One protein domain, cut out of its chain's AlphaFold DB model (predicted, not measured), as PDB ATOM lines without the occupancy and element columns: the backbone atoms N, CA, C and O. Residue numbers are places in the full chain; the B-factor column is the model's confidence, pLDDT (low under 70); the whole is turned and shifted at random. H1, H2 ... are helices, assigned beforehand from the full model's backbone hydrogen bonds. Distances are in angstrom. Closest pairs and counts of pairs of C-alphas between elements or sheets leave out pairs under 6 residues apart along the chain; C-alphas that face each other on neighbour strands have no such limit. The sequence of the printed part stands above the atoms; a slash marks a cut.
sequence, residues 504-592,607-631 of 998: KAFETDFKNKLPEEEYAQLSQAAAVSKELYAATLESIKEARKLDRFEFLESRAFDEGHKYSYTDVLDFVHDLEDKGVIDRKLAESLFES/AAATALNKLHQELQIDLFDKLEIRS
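AT A GLANCE: This is residues 504 to 592 and 607 to 631 of the 998 residues of an uncharacterized protein of Puccinia sorghi (UniProt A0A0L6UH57). Two lobes of helices stand end to end along the longest axis: at one end the longest helix, H3, has H2 folded back beside it and H1 beyond, and at the other end H5 has H4, H6 and H7 packed round it. H8 runs on from the H7 end, back alongside H3, so that H3 with H4 and H7 with H8 span the two lobes. The printed part has 114 residues, with eight named helices in the order H1 to H8 and no named strand: all helix. It is only just compact, close to loose, with a radius of gyration of the C-alphas of 15.8 A, and its outline is elongated, 46 by 26 by 23 A.

IN THESE COORDINATES: Find C-alpha 530 at (-39.079, -23.323, 5.516); from there H3 runs 19.9 A to residue 543. Before it look for H2, residues 516 to 528, 18.3 A, and H1, residues 504 to 510, which begins at C-alpha 504, (-54.161, -23.878, 12.318). After it come H4, residues 546 to 556, 14.9 A, H5, residues 565 to 577, 18.4 A, and H6, residues 583 to 588. Past the cut, H7, residues 607 to 618, runs 16.3 A, and H8, residues 621 to 629, ends at C-alpha 629, (-44.221, -11.593, 4.270).

HOW THE PARTS SIT: Start at H3: it touches H2 in a helical hairpin, at a shallow tilt of 25 degrees, opposite ways, the closest C-alphas being those of Ala 525 and Tyr 533, 4.7 A. H1 and H2, also a hairpin, only just touch, with 3 pairs of C-alphas within 8 A, the closest Phe 510 and Tyr 519 at 7.3 A. H3 and H8 are close but not clearly touching, with Leu 537 and Glu 628 closest at 8.0 A. Move to H5: it touches H4 in a hairpin, with Ala 556 and Phe 571 closest at 6.2 A. With residues 572 to 576 alone it touches H6, again a hairpin, at Glu 576 and Arg 583, 6.2 A. With residues 565 to 569 alone it touches H7, at Tyr 565 and Ala 608, 4.9 A. H2 and H5 are apart, for instance. In all eight helices every O i to N i+4 pair is within hydrogen-bond range.

THE WHOLE: The two C-alphas farthest apart are those of Val 528 and Ser 592, 48.9 A. Residues 593 to 606 are not printed, and C-alphas 592 and 607 are 10.9 A apart across this cut. Of the links that are printed whole, H4 to H5 is short and the others are tight. The mean pLDDT of the printed part is 72.9; look for values under 70 in 34 residues, among them 504 to 509, 523 to 532 and 558 to 565.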
ATOM      1  N   LYS A 504     -52.808 -24.413  12.111       54.47
ATOM      2  CA  LYS A 504     -54.161 -23.878  12.318       54.47
ATOM      3  C   LYS A 504     -54.258 -22.399  11.973       54.47
ATOM      4  O   LYS A 504     -55.257 -21.998  11.373       54.47
ATOM      5  N   ALA A 505     -53.264 -21.591  12.339       57.12
ATOM      6  CA  ALA A 505     -53.208 -20.198  11.901       57.12
ATOM      7  C   ALA A 505     -53.037 -20.113  10.377       57.12
ATOM      8  O   ALA A 505     -53.781 -19.381   9.723       57.12
ATOM      9  N   PHE A 506     -52.149 -20.937   9.803       62.06
ATOM     10  CA  PHE A 506     -51.959 -21.026   8.350       62.06
ATOM     11  C   PHE A 506     -53.250 -21.442   7.618       62.06
ATOM     12  O   PHE A 506     -53.674 -20.787   6.666       62.06
ATOM     13  N   GLU A 507     -53.940 -22.469   8.121       65.38
ATOM     14  CA  GLU A 507     -55.223 -22.942   7.595       65.38
ATOM     15  C   GLU A 507     -56.308 -21.858   7.674       65.38
ATOM     16  O   GLU A 507     -57.018 -21.611   6.698       65.38
ATOM     17  N   THR A 508     -56.417 -21.164   8.810       69.75
ATOM     18  CA  THR A 508     -57.411 -20.095   9.010       69.75
ATOM     19  C   THR A 508     -57.202 -18.939   8.031       69.75
ATOM     20  O   THR A 508     -58.170 -18.366   7.523       69.75
ATOM     21  N   ASP A 509     -55.945 -18.601   7.755       65.75
ATOM     22  CA  ASP A 509     -55.600 -17.407   6.994       65.75
ATOM     23  C   ASP A 509     -55.589 -17.615   5.475       65.75
ATOM     24  O   ASP A 509     -55.879 -16.650   4.750       65.75
ATOM     25  N   PHE A 510     -55.307 -18.837   4.995       76.00
ATOM     26  CA  PHE A 510     -55.026 -19.103   3.577       76.00
ATOM     27  C   PHE A 510     -55.884 -20.194   2.909       76.00
ATOM     28  O   PHE A 510     -56.057 -20.122   1.692       76.00
ATOM     29  N   LYS A 511     -56.503 -21.132   3.651       77.81
ATOM     30  CA  LYS A 511     -57.261 -22.270   3.068       77.81
ATOM     31  C   LYS A 511     -58.351 -21.858   2.081       77.81
ATOM     32  O   LYS A 511     -58.569 -22.520   1.081       77.81
ATOM     33  N   ASN A 512     -59.038 -20.755   2.373       77.56
ATOM     34  CA  ASN A 512     -60.153 -20.272   1.554       77.56
ATOM     35  C   ASN A 512     -59.739 -19.200   0.531       77.56
ATOM     36  O   ASN A 512     -60.609 -18.634  -0.126       77.56
ATOM     37  N   LYS A 513     -58.449 -18.848   0.457       78.56
ATOM     38  CA  LYS A 513     -57.934 -17.785  -0.427       78.56
ATOM     39  C   LYS A 513     -57.096 -18.323  -1.584       78.56
ATOM     40  O   LYS A 513     -56.990 -17.643  -2.595       78.56
ATOM     41  N   LEU A 514     -56.531 -19.517  -1.432       80.69
ATOM     42  CA  LEU A 514     -55.770 -20.216  -2.462       80.69
ATOM     43  C   LEU A 514     -56.613 -21.341  -3.087       80.69
ATOM     44  O   LEU A 514     -57.495 -21.880  -2.413       80.69
ATOM     45  N   PRO A 515     -56.345 -21.728  -4.346       84.00
ATOM     46  CA  PRO A 515     -56.843 -22.978  -4.908       84.00
ATOM     47  C   PRO A 515     -56.461 -24.179  -4.039       84.00
ATOM     48  O   PRO A 515     -55.406 -24.193  -3.410       84.00
ATOM     49  N   GLU A 516     -57.313 -25.203  -4.036       78.56
ATOM     50  CA  GLU A 516     -57.169 -26.372  -3.158       78.56
ATOM     51  C   GLU A 516     -55.830 -27.101  -3.353       78.56
ATOM     52  O   GLU A 516     -55.192 -27.481  -2.374       78.56
ATOM     53  N   GLU A 517     -55.361 -27.222  -4.599       77.06
ATOM     54  CA  GLU A 517     -54.089 -27.873  -4.940       77.06
ATOM     55  C   GLU A 517     -52.868 -27.054  -4.489       77.06
ATOM     56  O   GLU A 517     -51.970 -27.597  -3.849       77.06
ATOM     57  N   GLU A 518     -52.853 -25.741  -4.740       83.19
ATOM     58  CA  GLU A 518     -51.766 -24.842  -4.316       83.19
ATOM     59  C   GLU A 518     -51.704 -24.715  -2.787       83.19
ATOM     60  O   GLU A 518     -50.627 -24.734  -2.191       83.19
ATOM     61  N   TYR A 519     -52.866 -24.646  -2.125       81.69
ATOM     62  CA  TYR A 519     -52.949 -24.678  -0.667       81.69
ATOM     63  C   TYR A 519     -52.423 -26.002  -0.108       81.69
ATOM     64  O   TYR A 519     -51.670 -25.989   0.864       81.69
ATOM     65  N   ALA A 520     -52.802 -27.137  -0.703       72.50
ATOM     66  CA  ALA A 520     -52.331 -28.446  -0.264       72.50
ATOM     67  C   ALA A 520     -50.807 -28.561  -0.403       72.50
ATOM     68  O   ALA A 520     -50.149 -28.975   0.551       72.50
ATOM     69  N   GLN A 521     -50.243 -28.117  -1.531       72.44
ATOM     70  CA  GLN A 521     -48.798 -28.100  -1.769       72.44
ATOM     71  C   GLN A 521     -48.066 -27.199  -0.766       72.44
ATOM     72  O   GLN A 521     -47.127 -27.651  -0.113       72.44
ATOM     73  N   LEU A 522     -48.530 -25.961  -0.560       75.62
ATOM     74  CA  LEU A 522     -47.920 -25.031   0.397       75.62
ATOM     75  C   LEU A 522     -48.091 -25.483   1.853       75.62
ATOM     76  O   LEU A 522     -47.167 -25.333   2.648       75.62
ATOM     77  N   SER A 523     -49.237 -26.063   2.215       66.44
ATOM     78  CA  SER A 523     -49.488 -26.609   3.553       66.44
ATOM     79  C   SER A 523     -48.627 -27.840   3.829       66.44
ATOM     80  O   SER A 523     -48.153 -28.006   4.952       66.44
ATOM     81  N   GLN A 524     -48.437 -28.705   2.833       63.25
ATOM     82  CA  GLN A 524     -47.575 -29.876   2.940       63.25
ATOM     83  C   GLN A 524     -46.106 -29.454   3.018       63.25
ATOM     84  O   GLN A 524     -45.384 -29.942   3.881       63.25
ATOM     85  N   ALA A 525     -45.684 -28.487   2.201       63.47
ATOM     86  CA  ALA A 525     -44.334 -27.937   2.243       63.47
ATOM     87  C   ALA A 525     -44.037 -27.221   3.572       63.47
ATOM     88  O   ALA A 525     -42.988 -27.449   4.173       63.47
ATOM     89  N   ALA A 526     -44.989 -26.431   4.088       63.94
ATOM     90  CA  ALA A 526     -44.884 -25.751   5.383       63.94
ATOM     91  C   ALA A 526     -44.844 -26.716   6.579       63.94
ATOM     92  O   ALA A 526     -44.257 -26.385   7.609       63.94
ATOM     93  N   ALA A 527     -45.457 -27.898   6.456       53.66
ATOM     94  CA  ALA A 527     -45.366 -28.956   7.460       53.66
ATOM     95  C   ALA A 527     -43.995 -29.661   7.467       53.66
ATOM     96  O   ALA A 527     -43.675 -30.329   8.447       53.66
ATOM     97  N   VAL A 528     -43.204 -29.511   6.396       50.91
ATOM     98  CA  VAL A 528     -41.901 -30.168   6.217       50.91
ATOM     99  C   VAL A 528     -40.738 -29.214   6.513       50.91
ATOM    100  O   VAL A 528     -39.937 -29.516   7.390       50.91
ATOM    101  N   SER A 529     -40.614 -28.064   5.834       51.56
ATOM    102  CA  SER A 529     -39.544 -27.091   6.128       51.56
ATOM    103  C   SER A 529     -39.790 -25.692   5.547       51.56
ATOM    104  O   SER A 529     -40.615 -25.490   4.653       51.56
ATOM    105  N   LYS A 530     -39.033 -24.699   6.039       55.75
ATOM    106  CA  LYS A 530     -39.079 -23.323   5.516       55.75
ATOM    107  C   LYS A 530     -38.483 -23.237   4.111       55.75
ATOM    108  O   LYS A 530     -39.008 -22.500   3.284       55.75
ATOM    109  N   GLU A 531     -37.400 -23.965   3.849       56.78
ATOM    110  CA  GLU A 531     -36.756 -23.991   2.535       56.78
ATOM    111  C   GLU A 531     -37.683 -24.605   1.482       56.78
ATOM    112  O   GLU A 531     -37.802 -24.061   0.387       56.78
ATOM    113  N   LEU A 532     -38.393 -25.685   1.832       57.12
ATOM    114  CA  LEU A 532     -39.343 -26.332   0.930       57.12
ATOM    115  C   LEU A 532     -40.570 -25.450   0.688       57.12
ATOM    116  O   LEU A 532     -41.022 -25.336  -0.448       57.12
ATOM    117  N   TYR A 533     -41.080 -24.781   1.727       70.50
ATOM    118  CA  TYR A 533     -42.147 -23.790   1.578       70.50
ATOM    119  C   TYR A 533     -41.746 -22.652   0.633       70.50
ATOM    120  O   TYR A 533     -42.506 -22.328  -0.274       70.50
ATOM    121  N   ALA A 534     -40.549 -22.082   0.808       68.25
ATOM    122  CA  ALA A 534     -40.051 -21.010  -0.051       68.25
ATOM    123  C   ALA A 534     -39.890 -21.480  -1.505       68.25
ATOM    124  O   ALA A 534     -40.383 -20.820  -2.409       68.25
ATOM    125  N   ALA A 535     -39.292 -22.654  -1.729       69.25
ATOM    126  CA  ALA A 535     -39.147 -23.220  -3.072       69.25
ATOM    127  C   ALA A 535     -40.504 -23.516  -3.739       69.25
ATOM    128  O   ALA A 535     -40.684 -23.259  -4.927       69.25
ATOM    129  N   THR A 536     -41.478 -24.017  -2.971       74.81
ATOM    130  CA  THR A 536     -42.839 -24.283  -3.468       74.81
ATOM    131  C   THR A 536     -43.564 -22.980  -3.807       74.81
ATOM    132  O   THR A 536     -44.259 -22.913  -4.817       74.81
ATOM    133  N   LEU A 537     -43.389 -21.931  -2.997       82.19
ATOM    134  CA  LEU A 537     -43.977 -20.615  -3.248       82.19
ATOM    135  C   LEU A 537     -43.410 -19.974  -4.521       82.19
ATOM    136  O   LEU A 537     -44.195 -19.529  -5.353       82.19
ATOM    137  N   GLU A 538     -42.089 -19.995  -4.698       78.94
ATOM    138  CA  GLU A 538     -41.427 -19.510  -5.920       78.94
ATOM    139  C   GLU A 538     -41.886 -20.298  -7.151       78.94
ATOM    140  O   GLU A 538     -42.263 -19.712  -8.161       78.94
ATOM    141  N   SER A 539     -41.988 -21.626  -7.049       79.50
ATOM    142  CA  SER A 539     -42.493 -22.447  -8.154       79.50
ATOM    143  C   SER A 539     -43.927 -22.080  -8.565       79.50
ATOM    144  O   SER A 539     -44.250 -22.040  -9.756       79.50
ATOM    145  N   ILE A 540     -44.795 -21.773  -7.594       81.19
ATOM    146  CA  ILE A 540     -46.169 -21.321  -7.861       81.19
ATOM    147  C   ILE A 540     -46.169 -19.922  -8.496       81.19
ATOM    148  O   ILE A 540     -46.938 -19.685  -9.437       81.19
ATOM    149  N   LYS A 541     -45.310 -19.005  -8.028       82.19
ATOM    150  CA  LYS A 541     -45.153 -17.668  -8.623       82.19
ATOM    151  C   LYS A 541     -44.691 -17.750 -10.081       82.19
ATOM    152  O   LYS A 541     -45.316 -17.125 -10.947       82.19
ATOM    153  N   GLU A 542     -43.713 -18.604 -10.377       79.06
ATOM    154  CA  GLU A 542     -43.212 -18.833 -11.734       79.06
ATOM    155  C   GLU A 542     -44.300 -19.415 -12.648       79.06
ATOM    156  O   GLU A 542     -44.511 -18.928 -13.766       79.06
ATOM    157  N   ALA A 543     -45.045 -20.419 -12.165       79.06
ATOM    158  CA  ALA A 543     -46.134 -21.053 -12.911       79.06
ATOM    159  C   ALA A 543     -47.255 -20.060 -13.264       79.06
ATOM    160  O   ALA A 543     -47.795 -20.087 -14.376       79.06
ATOM    161  N   ARG A 544     -47.569 -19.144 -12.340       78.88
ATOM    162  CA  ARG A 544     -48.531 -18.050 -12.546       78.88
ATOM    163  C   ARG A 544     -47.942 -16.836 -13.266       78.88
ATOM    164  O   ARG A 544     -48.682 -15.905 -13.572       78.88
ATOM    165  N   LYS A 545     -46.645 -16.856 -13.590       82.56
ATOM    166  CA  LYS A 545     -45.899 -15.762 -14.234       82.56
ATOM    167  C   LYS A 545     -45.901 -14.463 -13.415       82.56
ATOM    168  O   LYS A 545     -45.754 -13.387 -13.999       82.56
ATOM    169  N   LEU A 546     -46.036 -14.554 -12.092       80.62
ATOM    170  CA  LEU A 546     -46.046 -13.393 -11.196       80.62
ATOM    171  C   LEU A 546     -44.678 -12.705 -11.152       80.62
ATOM    172  O   LEU A 546     -44.612 -11.485 -11.242       80.62
ATOM    173  N   ASP A 547     -43.581 -13.460 -11.213       73.56
ATOM    174  CA  ASP A 547     -42.231 -12.868 -11.249       73.56
ATOM    175  C   ASP A 547     -42.006 -12.054 -12.531       73.56
ATOM    176  O   ASP A 547     -41.308 -11.038 -12.559       73.56
ATOM    177  N   ARG A 548     -42.640 -12.482 -13.633       79.38
ATOM    178  CA  ARG A 548     -42.632 -11.729 -14.895       79.38
ATOM    179  C   ARG A 548     -43.505 -10.486 -14.803       79.38
ATOM    180  O   ARG A 548     -43.140  -9.480 -15.403       79.38
ATOM    181  N   PHE A 549     -44.628 -10.559 -14.090       82.94
ATOM    182  CA  PHE A 549     -45.476  -9.409 -13.802       82.94
ATOM    183  C   PHE A 549     -44.705  -8.350 -13.000       82.94
ATOM    184  O   PHE A 549     -44.561  -7.232 -13.485       82.94
ATOM    185  N   GLU A 550     -44.112  -8.719 -11.862       77.88
ATOM    186  CA  GLU A 550     -43.341  -7.819 -10.988       77.88
ATOM    187  C   GLU A 550     -42.122  -7.206 -11.705       77.88
ATOM    188  O   GLU A 550     -41.831  -6.011 -11.586       77.88
ATOM    189  N   PHE A 551     -41.422  -7.997 -12.528       80.06
ATOM    190  CA  PHE A 551     -40.317  -7.494 -13.347       80.06
ATOM    191  C   PHE A 551     -40.772  -6.468 -14.396       80.06
ATOM    192  O   PHE A 551     -40.078  -5.486 -14.660       80.06
ATOM    193  N   LEU A 552     -41.918  -6.699 -15.041       79.44
ATOM    194  CA  LEU A 552     -42.463  -5.752 -16.014       79.44
ATOM    195  C   LEU A 552     -43.018  -4.510 -15.320       79.44
ATOM    196  O   LEU A 552     -42.857  -3.417 -15.850       79.44
ATOM    197  N   GLU A 553     -43.609  -4.667 -14.138       80.00
ATOM    198  CA  GLU A 553     -44.165  -3.573 -13.347       80.00
ATOM    199  C   GLU A 553     -43.063  -2.628 -12.863       80.00
ATOM    200  O   GLU A 553     -43.120  -1.428 -13.119       80.00
ATOM    201  N   SER A 554     -42.004  -3.176 -12.263       74.69
ATOM    202  CA  SER A 554     -40.825  -2.411 -11.829       74.69
ATOM    203  C   SER A 554     -40.067  -1.749 -12.983       74.69
ATOM    204  O   SER A 554     -39.376  -0.753 -12.784       74.69
ATOM    205  N   ARG A 555     -40.190  -2.286 -14.203       76.38
ATOM    206  CA  ARG A 555     -39.633  -1.676 -15.418       76.38
ATOM    207  C   ARG A 555     -40.539  -0.591 -16.003       76.38
ATOM    208  O   ARG A 555     -40.023   0.350 -16.603       76.38
ATOM    209  N   ALA A 556     -41.854  -0.761 -15.907       71.94
ATOM    210  CA  ALA A 556     -42.838   0.174 -16.443       71.94
ATOM    211  C   ALA A 556     -43.031   1.393 -15.529       71.94
ATOM    212  O   ALA A 556     -43.303   2.486 -16.024       71.94
ATOM    213  N   PHE A 557     -42.856   1.228 -14.215       77.19
ATOM    214  CA  PHE A 557     -43.085   2.280 -13.229       77.19
ATOM    215  C   PHE A 557     -41.866   2.473 -12.319       77.19
ATOM    216  O   PHE A 557     -41.550   1.626 -11.487       77.19
ATOM    217  N   ASP A 558     -41.214   3.633 -12.432       62.56
ATOM    218  CA  ASP A 558     -40.174   4.051 -11.487       62.56
ATOM    219  C   ASP A 558     -40.789   4.372 -10.107       62.56
ATOM    220  O   ASP A 558     -41.845   5.013 -10.012       62.56
ATOM    221  N   GLU A 559     -40.111   3.982  -9.019       54.91
ATOM    222  CA  GLU A 559     -40.563   4.235  -7.642       54.91
ATOM    223  C   GLU A 559     -40.901   5.727  -7.420       54.91
ATOM    224  O   GLU A 559     -40.041   6.611  -7.455       54.91
ATOM    225  N   GLY A 560     -42.183   6.021  -7.170       51.53
ATOM    226  CA  GLY A 560     -42.676   7.367  -6.847       51.53
ATOM    227  C   GLY A 560     -43.238   8.189  -8.017       51.53
ATOM    228  O   GLY A 560     -43.594   9.355  -7.808       51.53
ATOM    229  N   HIS A 561     -43.360   7.629  -9.225       56.00
ATOM    230  CA  HIS A 561     -44.063   8.281 -10.339       56.00
ATOM    231  C   HIS A 561     -45.594   8.165 -10.213       56.00
ATOM    232  O   HIS A 561     -46.134   7.158  -9.765       56.00
ATOM    233  N   LYS A 562     -46.324   9.222 -10.598       58.12
ATOM    234  CA  LYS A 562     -47.790   9.165 -10.714       58.12
ATOM    235  C   LYS A 562     -48.147   8.459 -12.018       58.12
ATOM    236  O   LYS A 562     -47.813   8.984 -13.075       58.12
ATOM    237  N   TYR A 563     -48.851   7.334 -11.918       66.50
ATOM    238  CA  TYR A 563     -49.305   6.523 -13.050       66.50
ATOM    239  C   TYR A 563     -50.022   7.384 -14.097       66.50
ATOM    240  O   TYR A 563     -51.108   7.916 -13.832       66.50
ATOM    241  N   SER A 564     -49.414   7.561 -15.270       67.69
ATOM    242  CA  SER A 564     -50.120   8.145 -16.405       67.69
ATOM    243  C   SER A 564     -50.945   7.057 -17.096       67.69
ATOM    244  O   SER A 564     -50.606   5.877 -17.063       67.69
ATOM    245  N   TYR A 565     -52.065   7.442 -17.704       69.88
ATOM    246  CA  TYR A 565     -52.946   6.497 -18.394       69.88
ATOM    247  C   TYR A 565     -52.241   5.755 -19.535       69.88
ATOM    248  O   TYR A 565     -52.486   4.570 -19.730       69.88
ATOM    249  N   THR A 566     -51.340   6.431 -20.253       71.56
ATOM    250  CA  THR A 566     -50.558   5.831 -21.340       71.56
ATOM    251  C   THR A 566     -49.566   4.795 -20.827       71.56
ATOM    252  O   THR A 566     -49.494   3.720 -21.404       71.56
ATOM    253  N   ASP A 567     -48.889   5.056 -19.704       73.75
ATOM    254  CA  ASP A 567     -47.904   4.110 -19.153       73.75
ATOM    255  C   ASP A 567     -48.580   2.817 -18.673       73.75
ATOM    256  O   ASP A 567     -48.055   1.723 -18.857       73.75
ATOM    257  N   VAL A 568     -49.779   2.929 -18.086       76.19
ATOM    258  CA  VAL A 568     -50.563   1.761 -17.654       76.19
ATOM    259  C   VAL A 568     -51.118   0.983 -18.845       76.19
ATOM    260  O   VAL A 568     -51.149  -0.244 -18.803       76.19
ATOM    261  N   LEU A 569     -51.542   1.667 -19.907       77.75
ATOM    262  CA  LEU A 569     -52.025   1.012 -21.122       77.75
ATOM    263  C   LEU A 569     -50.895   0.252 -21.838       77.75
ATOM    264  O   LEU A 569     -51.077  -0.910 -22.199       77.75
ATOM    265  N   ASP A 570     -49.719   0.869 -21.960       78.00
ATOM    266  CA  ASP A 570     -48.523   0.235 -22.526       78.00
ATOM    267  C   ASP A 570     -48.067  -0.957 -21.669       78.00
ATOM    268  O   ASP A 570     -47.741  -2.012 -22.206       78.00
ATOM    269  N   PHE A 571     -48.126  -0.840 -20.337       83.56
ATOM    270  CA  PHE A 571     -47.848  -1.948 -19.419       83.56
ATOM    271  C   PHE A 571     -48.825  -3.121 -19.596       83.56
ATOM    272  O   PHE A 571     -48.395  -4.271 -19.666       83.56
ATOM    273  N   VAL A 572     -50.129  -2.855 -19.714       81.69
ATOM    274  CA  VAL A 572     -51.148  -3.893 -19.956       81.69
ATOM    275  C   VAL A 572     -50.919  -4.587 -21.303       81.69
ATOM    276  O   VAL A 572     -51.011  -5.814 -21.370       81.69
ATOM    277  N   HIS A 573     -50.555  -3.843 -22.351       80.00
ATOM    278  CA  HIS A 573     -50.181  -4.432 -23.639       80.00
ATOM    279  C   HIS A 573     -48.904  -5.274 -23.549       80.00
ATOM    280  O   HIS A 573     -48.879  -6.387 -24.069       80.00
ATOM    281  N   ASP A 574     -47.881  -4.816 -22.824       80.75
ATOM    282  CA  ASP A 574     -46.657  -5.591 -22.587       80.75
ATOM    283  C   ASP A 574     -46.949  -6.904 -21.832       80.75
ATOM    284  O   ASP A 574     -46.342  -7.943 -22.115       80.75
ATOM    285  N   LEU A 575     -47.893  -6.891 -20.884       82.50
ATOM    286  CA  LEU A 575     -48.340  -8.091 -20.173       82.50
ATOM    287  C   LEU A 575     -49.112  -9.055 -21.077       82.50
ATOM    288  O   LEU A 575     -48.929 -10.270 -20.958       82.50
ATOM    289  N   GLU A 576     -49.957  -8.537 -21.968       82.38
ATOM    290  CA  GLU A 576     -50.696  -9.333 -22.954       82.38
ATOM    291  C   GLU A 576     -49.738  -9.970 -23.972       82.38
ATOM    292  O   GLU A 576     -49.757 -11.189 -24.170       82.38
ATOM    293  N   ASP A 577     -48.833  -9.179 -24.553       80.44
ATOM    294  CA  ASP A 577     -47.865  -9.621 -25.564       80.44
ATOM    295  C   ASP A 577     -46.892 -10.669 -25.011       80.44
ATOM    296  O   ASP A 577     -46.479 -11.597 -25.718       80.44
ATOM    297  N   LYS A 578     -46.545 -10.570 -23.721       78.44
ATOM    298  CA  LYS A 578     -45.736 -11.584 -23.023       78.44
ATOM    299  C   LYS A 578     -46.557 -12.728 -22.431       78.44
ATOM    300  O   LYS A 578     -45.988 -13.640 -21.816       78.44
ATOM    301  N   GLY A 579     -47.871 -12.721 -22.651       75.06
ATOM    302  CA  GLY A 579     -48.806 -13.761 -22.242       75.06
ATOM    303  C   GLY A 579     -48.893 -13.946 -20.729       75.06
ATOM    304  O   GLY A 579     -49.098 -15.076 -20.277       75.06
ATOM    305  N   VAL A 580     -48.650 -12.889 -19.951       80.81
ATOM    306  CA  VAL A 580     -48.848 -12.859 -18.493       80.81
ATOM    307  C   VAL A 580     -50.340 -12.747 -18.180       80.81
ATOM    308  O   VAL A 580     -50.837 -13.468 -17.322       80.81
ATOM    309  N   ILE A 581     -51.060 -11.923 -18.944       82.12
ATOM    310  CA  ILE A 581     -52.524 -11.834 -18.924       82.12
ATOM    311  C   ILE A 581     -53.096 -12.288 -20.266       82.12
ATOM    312  O   ILE A 581     -52.397 -12.289 -21.282       82.12
ATOM    313  N   ASP A 582     -54.366 -12.692 -20.282       79.00
ATOM    314  CA  ASP A 582     -55.056 -12.998 -21.529       79.00
ATOM    315  C   ASP A 582     -55.694 -11.742 -22.143       79.00
ATOM    316  O   ASP A 582     -55.948 -10.731 -21.483       79.00
ATOM    317  N   ARG A 583     -55.972 -11.819 -23.444       76.62
ATOM    318  CA  ARG A 583     -56.563 -10.717 -24.208       76.62
ATOM    319  C   ARG A 583     -57.916 -10.258 -23.660       76.62
ATOM    320  O   ARG A 583     -58.248  -9.083 -23.732       76.62
ATOM    321  N   LYS A 584     -58.701 -11.180 -23.097       78.69
ATOM    322  CA  LYS A 584     -60.010 -10.857 -22.516       78.69
ATOM    323  C   LYS A 584     -59.864 -10.009 -21.261       78.69
ATOM    324  O   LYS A 584     -60.621  -9.056 -21.095       78.69
ATOM    325  N   LEU A 585     -58.906 -10.347 -20.400       79.06
ATOM    326  CA  LEU A 585     -58.587  -9.569 -19.218       79.06
ATOM    327  C   LEU A 585     -58.032  -8.201 -19.626       79.06
ATOM    328  O   LEU A 585     -58.567  -7.201 -19.160       79.06
ATOM    329  N   ALA A 586     -57.083  -8.140 -20.567       77.19
ATOM    330  CA  ALA A 586     -56.541  -6.883 -21.100       77.19
ATOM    331  C   ALA A 586     -57.642  -5.935 -21.626       77.19
ATOM    332  O   ALA A 586     -57.699  -4.767 -21.240       77.19
ATOM    333  N   GLU A 587     -58.580  -6.457 -22.423       74.44
ATOM    334  CA  GLU A 587     -59.724  -5.705 -22.966       74.44
ATOM    335  C   GLU A 587     -60.738  -5.276 -21.880       74.44
ATOM    336  O   GLU A 587     -61.439  -4.280 -22.051       74.44
ATOM    337  N   SER A 588     -60.825  -5.994 -20.753       75.62
ATOM    338  CA  SER A 588     -61.781  -5.716 -19.664       75.62
ATOM    339  C   SER A 588     -61.332  -4.635 -18.671       75.62
ATOM    340  O   SER A 588     -62.148  -4.114 -17.901       75.62
ATOM    341  N   LEU A 589     -60.040  -4.297 -18.665       72.44
ATOM    342  CA  LEU A 589     -59.453  -3.374 -17.688       72.44
ATOM    343  C   LEU A 589     -59.814  -1.911 -17.962       72.44
ATOM    344  O   LEU A 589     -59.874  -1.113 -17.024       72.44
ATOM    345  N   PHE A 590     -60.134  -1.578 -19.214       73.19
ATOM    346  CA  PHE A 590     -60.549  -0.246 -19.642       73.19
ATOM    347  C   PHE A 590     -61.991  -0.311 -20.185       73.19
ATOM    348  O   PHE A 590     -62.251  -0.879 -21.238       73.19
ATOM    349  N   GLU A 591     -62.959   0.246 -19.445       58.28
ATOM    350  CA  GLU A 591     -64.418   0.060 -19.637       58.28
ATOM    351  C   GLU A 591     -65.045   0.713 -20.894       58.28
ATOM    352  O   GLU A 591     -66.265   0.841 -21.005       58.28
ATOM    353  N   SER A 592     -64.259   1.058 -21.905       48.38
ATOM    354  CA  SER A 592     -64.774   1.447 -23.218       48.38
ATOM    355  C   SER A 592     -63.740   1.094 -24.270       48.38
ATOM    356  O   SER A 592     -62.621   1.587 -24.197       48.38
ATOM    357  N   ALA A 607     -58.746   6.295 -13.876       67.00
ATOM    358  CA  ALA A 607     -58.953   5.139 -14.755       67.00
ATOM    359  C   ALA A 607     -57.717   4.225 -14.783       67.00
ATOM    360  O   ALA A 607     -57.840   3.009 -14.655       67.00
ATOM    361  N   ALA A 608     -56.524   4.824 -14.845       68.94
ATOM    362  CA  ALA A 608     -55.242   4.121 -14.792       68.94
ATOM    363  C   ALA A 608     -55.045   3.389 -13.450       68.94
ATOM    364  O   ALA A 608     -54.724   2.203 -13.419       68.94
ATOM    365  N   ALA A 609     -55.324   4.071 -12.333       69.50
ATOM    366  CA  ALA A 609     -55.267   3.466 -11.004       69.50
ATOM    367  C   ALA A 609     -56.316   2.354 -10.821       69.50
ATOM    368  O   ALA A 609     -56.051   1.352 -10.164       69.50
ATOM    369  N   THR A 610     -57.505   2.505 -11.411       76.31
ATOM    370  CA  THR A 610     -58.558   1.479 -11.358       76.31
ATOM    371  C   THR A 610     -58.170   0.240 -12.162       76.31
ATOM    372  O   THR A 610     -58.397  -0.870 -11.689       76.31
ATOM    373  N   ALA A 611     -57.551   0.412 -13.334       76.19
ATOM    374  CA  ALA A 611     -57.042  -0.687 -14.150       76.19
ATOM    375  C   ALA A 611     -55.914  -1.449 -13.436       76.19
ATOM    376  O   ALA A 611     -55.998  -2.669 -13.322       76.19
ATOM    377  N   LEU A 612     -54.923  -0.749 -12.867       77.06
ATOM    378  CA  LEU A 612     -53.868  -1.386 -12.065       77.06
ATOM    379  C   LEU A 612     -54.436  -2.134 -10.855       77.06
ATOM    380  O   LEU A 612     -54.100  -3.292 -10.643       77.06
ATOM    381  N   ASN A 613     -55.367  -1.522 -10.115       76.94
ATOM    382  CA  ASN A 613     -56.010  -2.179  -8.977       76.94
ATOM    383  C   ASN A 613     -56.811  -3.423  -9.393       76.94
ATOM    384  O   ASN A 613     -56.761  -4.435  -8.697       76.94
ATOM    385  N   LYS A 614     -57.547  -3.373 -10.514       80.88
ATOM    386  CA  LYS A 614     -58.248  -4.548 -11.061       80.88
ATOM    387  C   LYS A 614     -57.254  -5.640 -11.459       80.88
ATOM    388  O   LYS A 614     -57.491  -6.805 -11.171       80.88
ATOM    389  N   LEU A 615     -56.128  -5.267 -12.062       81.50
ATOM    390  CA  LEU A 615     -55.101  -6.206 -12.495       81.50
ATOM    391  C   LEU A 615     -54.388  -6.867 -11.298       81.50
ATOM    392  O   LEU A 615     -54.240  -8.087 -11.277       81.50
ATOM    393  N   HIS A 616     -54.043  -6.101 -10.258       81.19
ATOM    394  CA  HIS A 616     -53.516  -6.627  -8.990       81.19
ATOM    395  C   HIS A 616     -54.508  -7.552  -8.275       81.19
ATOM    396  O   HIS A 616     -54.103  -8.552  -7.681       81.19
ATOM    397  N   GLN A 617     -55.810  -7.246  -8.343       81.00
ATOM    398  CA  GLN A 617     -56.866  -8.087  -7.771       81.00
ATOM    399  C   GLN A 617     -57.032  -9.412  -8.518       81.00
ATOM    400  O   GLN A 617     -57.123 -10.456  -7.871       81.00
ATOM    401  N   GLU A 618     -57.049  -9.386  -9.851       80.50
ATOM    402  CA  GLU A 618     -57.207 -10.585 -10.686       80.50
ATOM    403  C   GLU A 618     -55.986 -11.512 -10.599       80.50
ATOM    404  O   GLU A 618     -56.135 -12.729 -10.497       80.50
ATOM    405  N   LEU A 619     -54.775 -10.948 -10.533       79.81
ATOM    406  CA  LEU A 619     -53.544 -11.721 -10.324       79.81
ATOM    407  C   LEU A 619     -53.283 -12.084  -8.852       79.81
ATOM    408  O   LEU A 619     -52.385 -12.874  -8.567       79.81
ATOM    409  N   GLN A 620     -54.087 -11.563  -7.920       82.50
ATOM    410  CA  GLN A 620     -53.984 -11.796  -6.474       82.50
ATOM    411  C   GLN A 620     -52.616 -11.422  -5.866       82.50
ATOM    412  O   GLN A 620     -52.177 -12.069  -4.914       82.50
ATOM    413  N   ILE A 621     -51.964 -10.368  -6.362       79.69
ATOM    414  CA  ILE A 621     -50.603  -9.957  -5.947       79.69
ATOM    415  C   ILE A 621     -50.506  -9.773  -4.421       79.69
ATOM    416  O   ILE A 621     -49.707 -10.431  -3.760       79.69
ATOM    417  N   ASP A 622     -51.456  -9.043  -3.824       77.06
ATOM    418  CA  ASP A 622     -51.564  -8.829  -2.370       77.06
ATOM    419  C   ASP A 622     -51.609 -10.119  -1.522       77.06
ATOM    420  O   ASP A 622     -51.351 -10.088  -0.311       77.06
ATOM    421  N   LEU A 623     -52.073 -11.239  -2.089       80.50
ATOM    422  CA  LEU A 623     -52.119 -12.531  -1.401       80.50
ATOM    423  C   LEU A 623     -50.733 -13.172  -1.373       80.50
ATOM    424  O   LEU A 623     -50.346 -13.700  -0.330       80.50
ATOM    425  N   PHE A 624     -50.002 -13.102  -2.486       78.75
ATOM    426  CA  PHE A 624     -48.653 -13.645  -2.615       78.75
ATOM    427  C   PHE A 624     -47.630 -12.805  -1.850       78.75
ATOM    428  O   PHE A 624     -46.847 -13.388  -1.102       78.75
ATOM    429  N   ASP A 625     -47.766 -11.479  -1.846       74.69
ATOM    430  CA  ASP A 625     -47.000 -10.599  -0.953       74.69
ATOM    431  C   ASP A 625     -47.221 -10.977   0.518       74.69
ATOM    432  O   ASP A 625     -46.300 -11.017   1.332       74.69
ATOM    433  N   LYS A 626     -48.463 -11.314   0.897       72.50
ATOM    434  CA  LYS A 626     -48.772 -11.782   2.257       72.50
ATOM    435  C   LYS A 626     -48.214 -13.169   2.552       72.50
ATOM    436  O   LYS A 626     -47.890 -13.403   3.715       72.50
ATOM    437  N   LEU A 627     -48.139 -14.073   1.575       74.00
ATOM    438  CA  LEU A 627     -47.514 -15.397   1.722       74.00
ATOM    439  C   LEU A 627     -45.991 -15.271   1.873       74.00
ATOM    440  O   LEU A 627     -45.394 -15.970   2.688       74.00
ATOM    441  N   GLU A 628     -45.388 -14.312   1.177       71.31
ATOM    442  CA  GLU A 628     -43.962 -14.002   1.246       71.31
ATOM    443  C   GLU A 628     -43.586 -13.288   2.560       71.31
ATOM    444  O   GLU A 628     -42.622 -13.661   3.235       71.31
ATOM    445  N   ILE A 629     -44.406 -12.324   3.003       56.94
ATOM    446  CA  ILE A 629     -44.221 -11.593   4.270       56.94
ATOM    447  C   ILE A 629     -44.539 -12.479   5.485       56.94
ATOM    448  O   ILE A 629     -43.808 -12.452   6.481       56.94
ATOM    449  N   ARG A 630     -45.612 -13.286   5.445       54.12
ATOM    450  CA  ARG A 630     -45.953 -14.245   6.515       54.12
ATOM    451  C   ARG A 630     -45.174 -15.548   6.354       54.12
ATOM    452  O   ARG A 630     -45.740 -16.636   6.350       54.12
ATOM    453  N   SER A 631     -43.852 -15.426   6.316       51.28
ATOM    454  CA  SER A 631     -42.966 -16.539   6.635       51.28
ATOM    455  C   SER A 631     -43.354 -17.116   8.007       51.28
ATOM    456  O   SER A 631     -43.523 -16.376   8.976       51.28
TER     457      SER A 631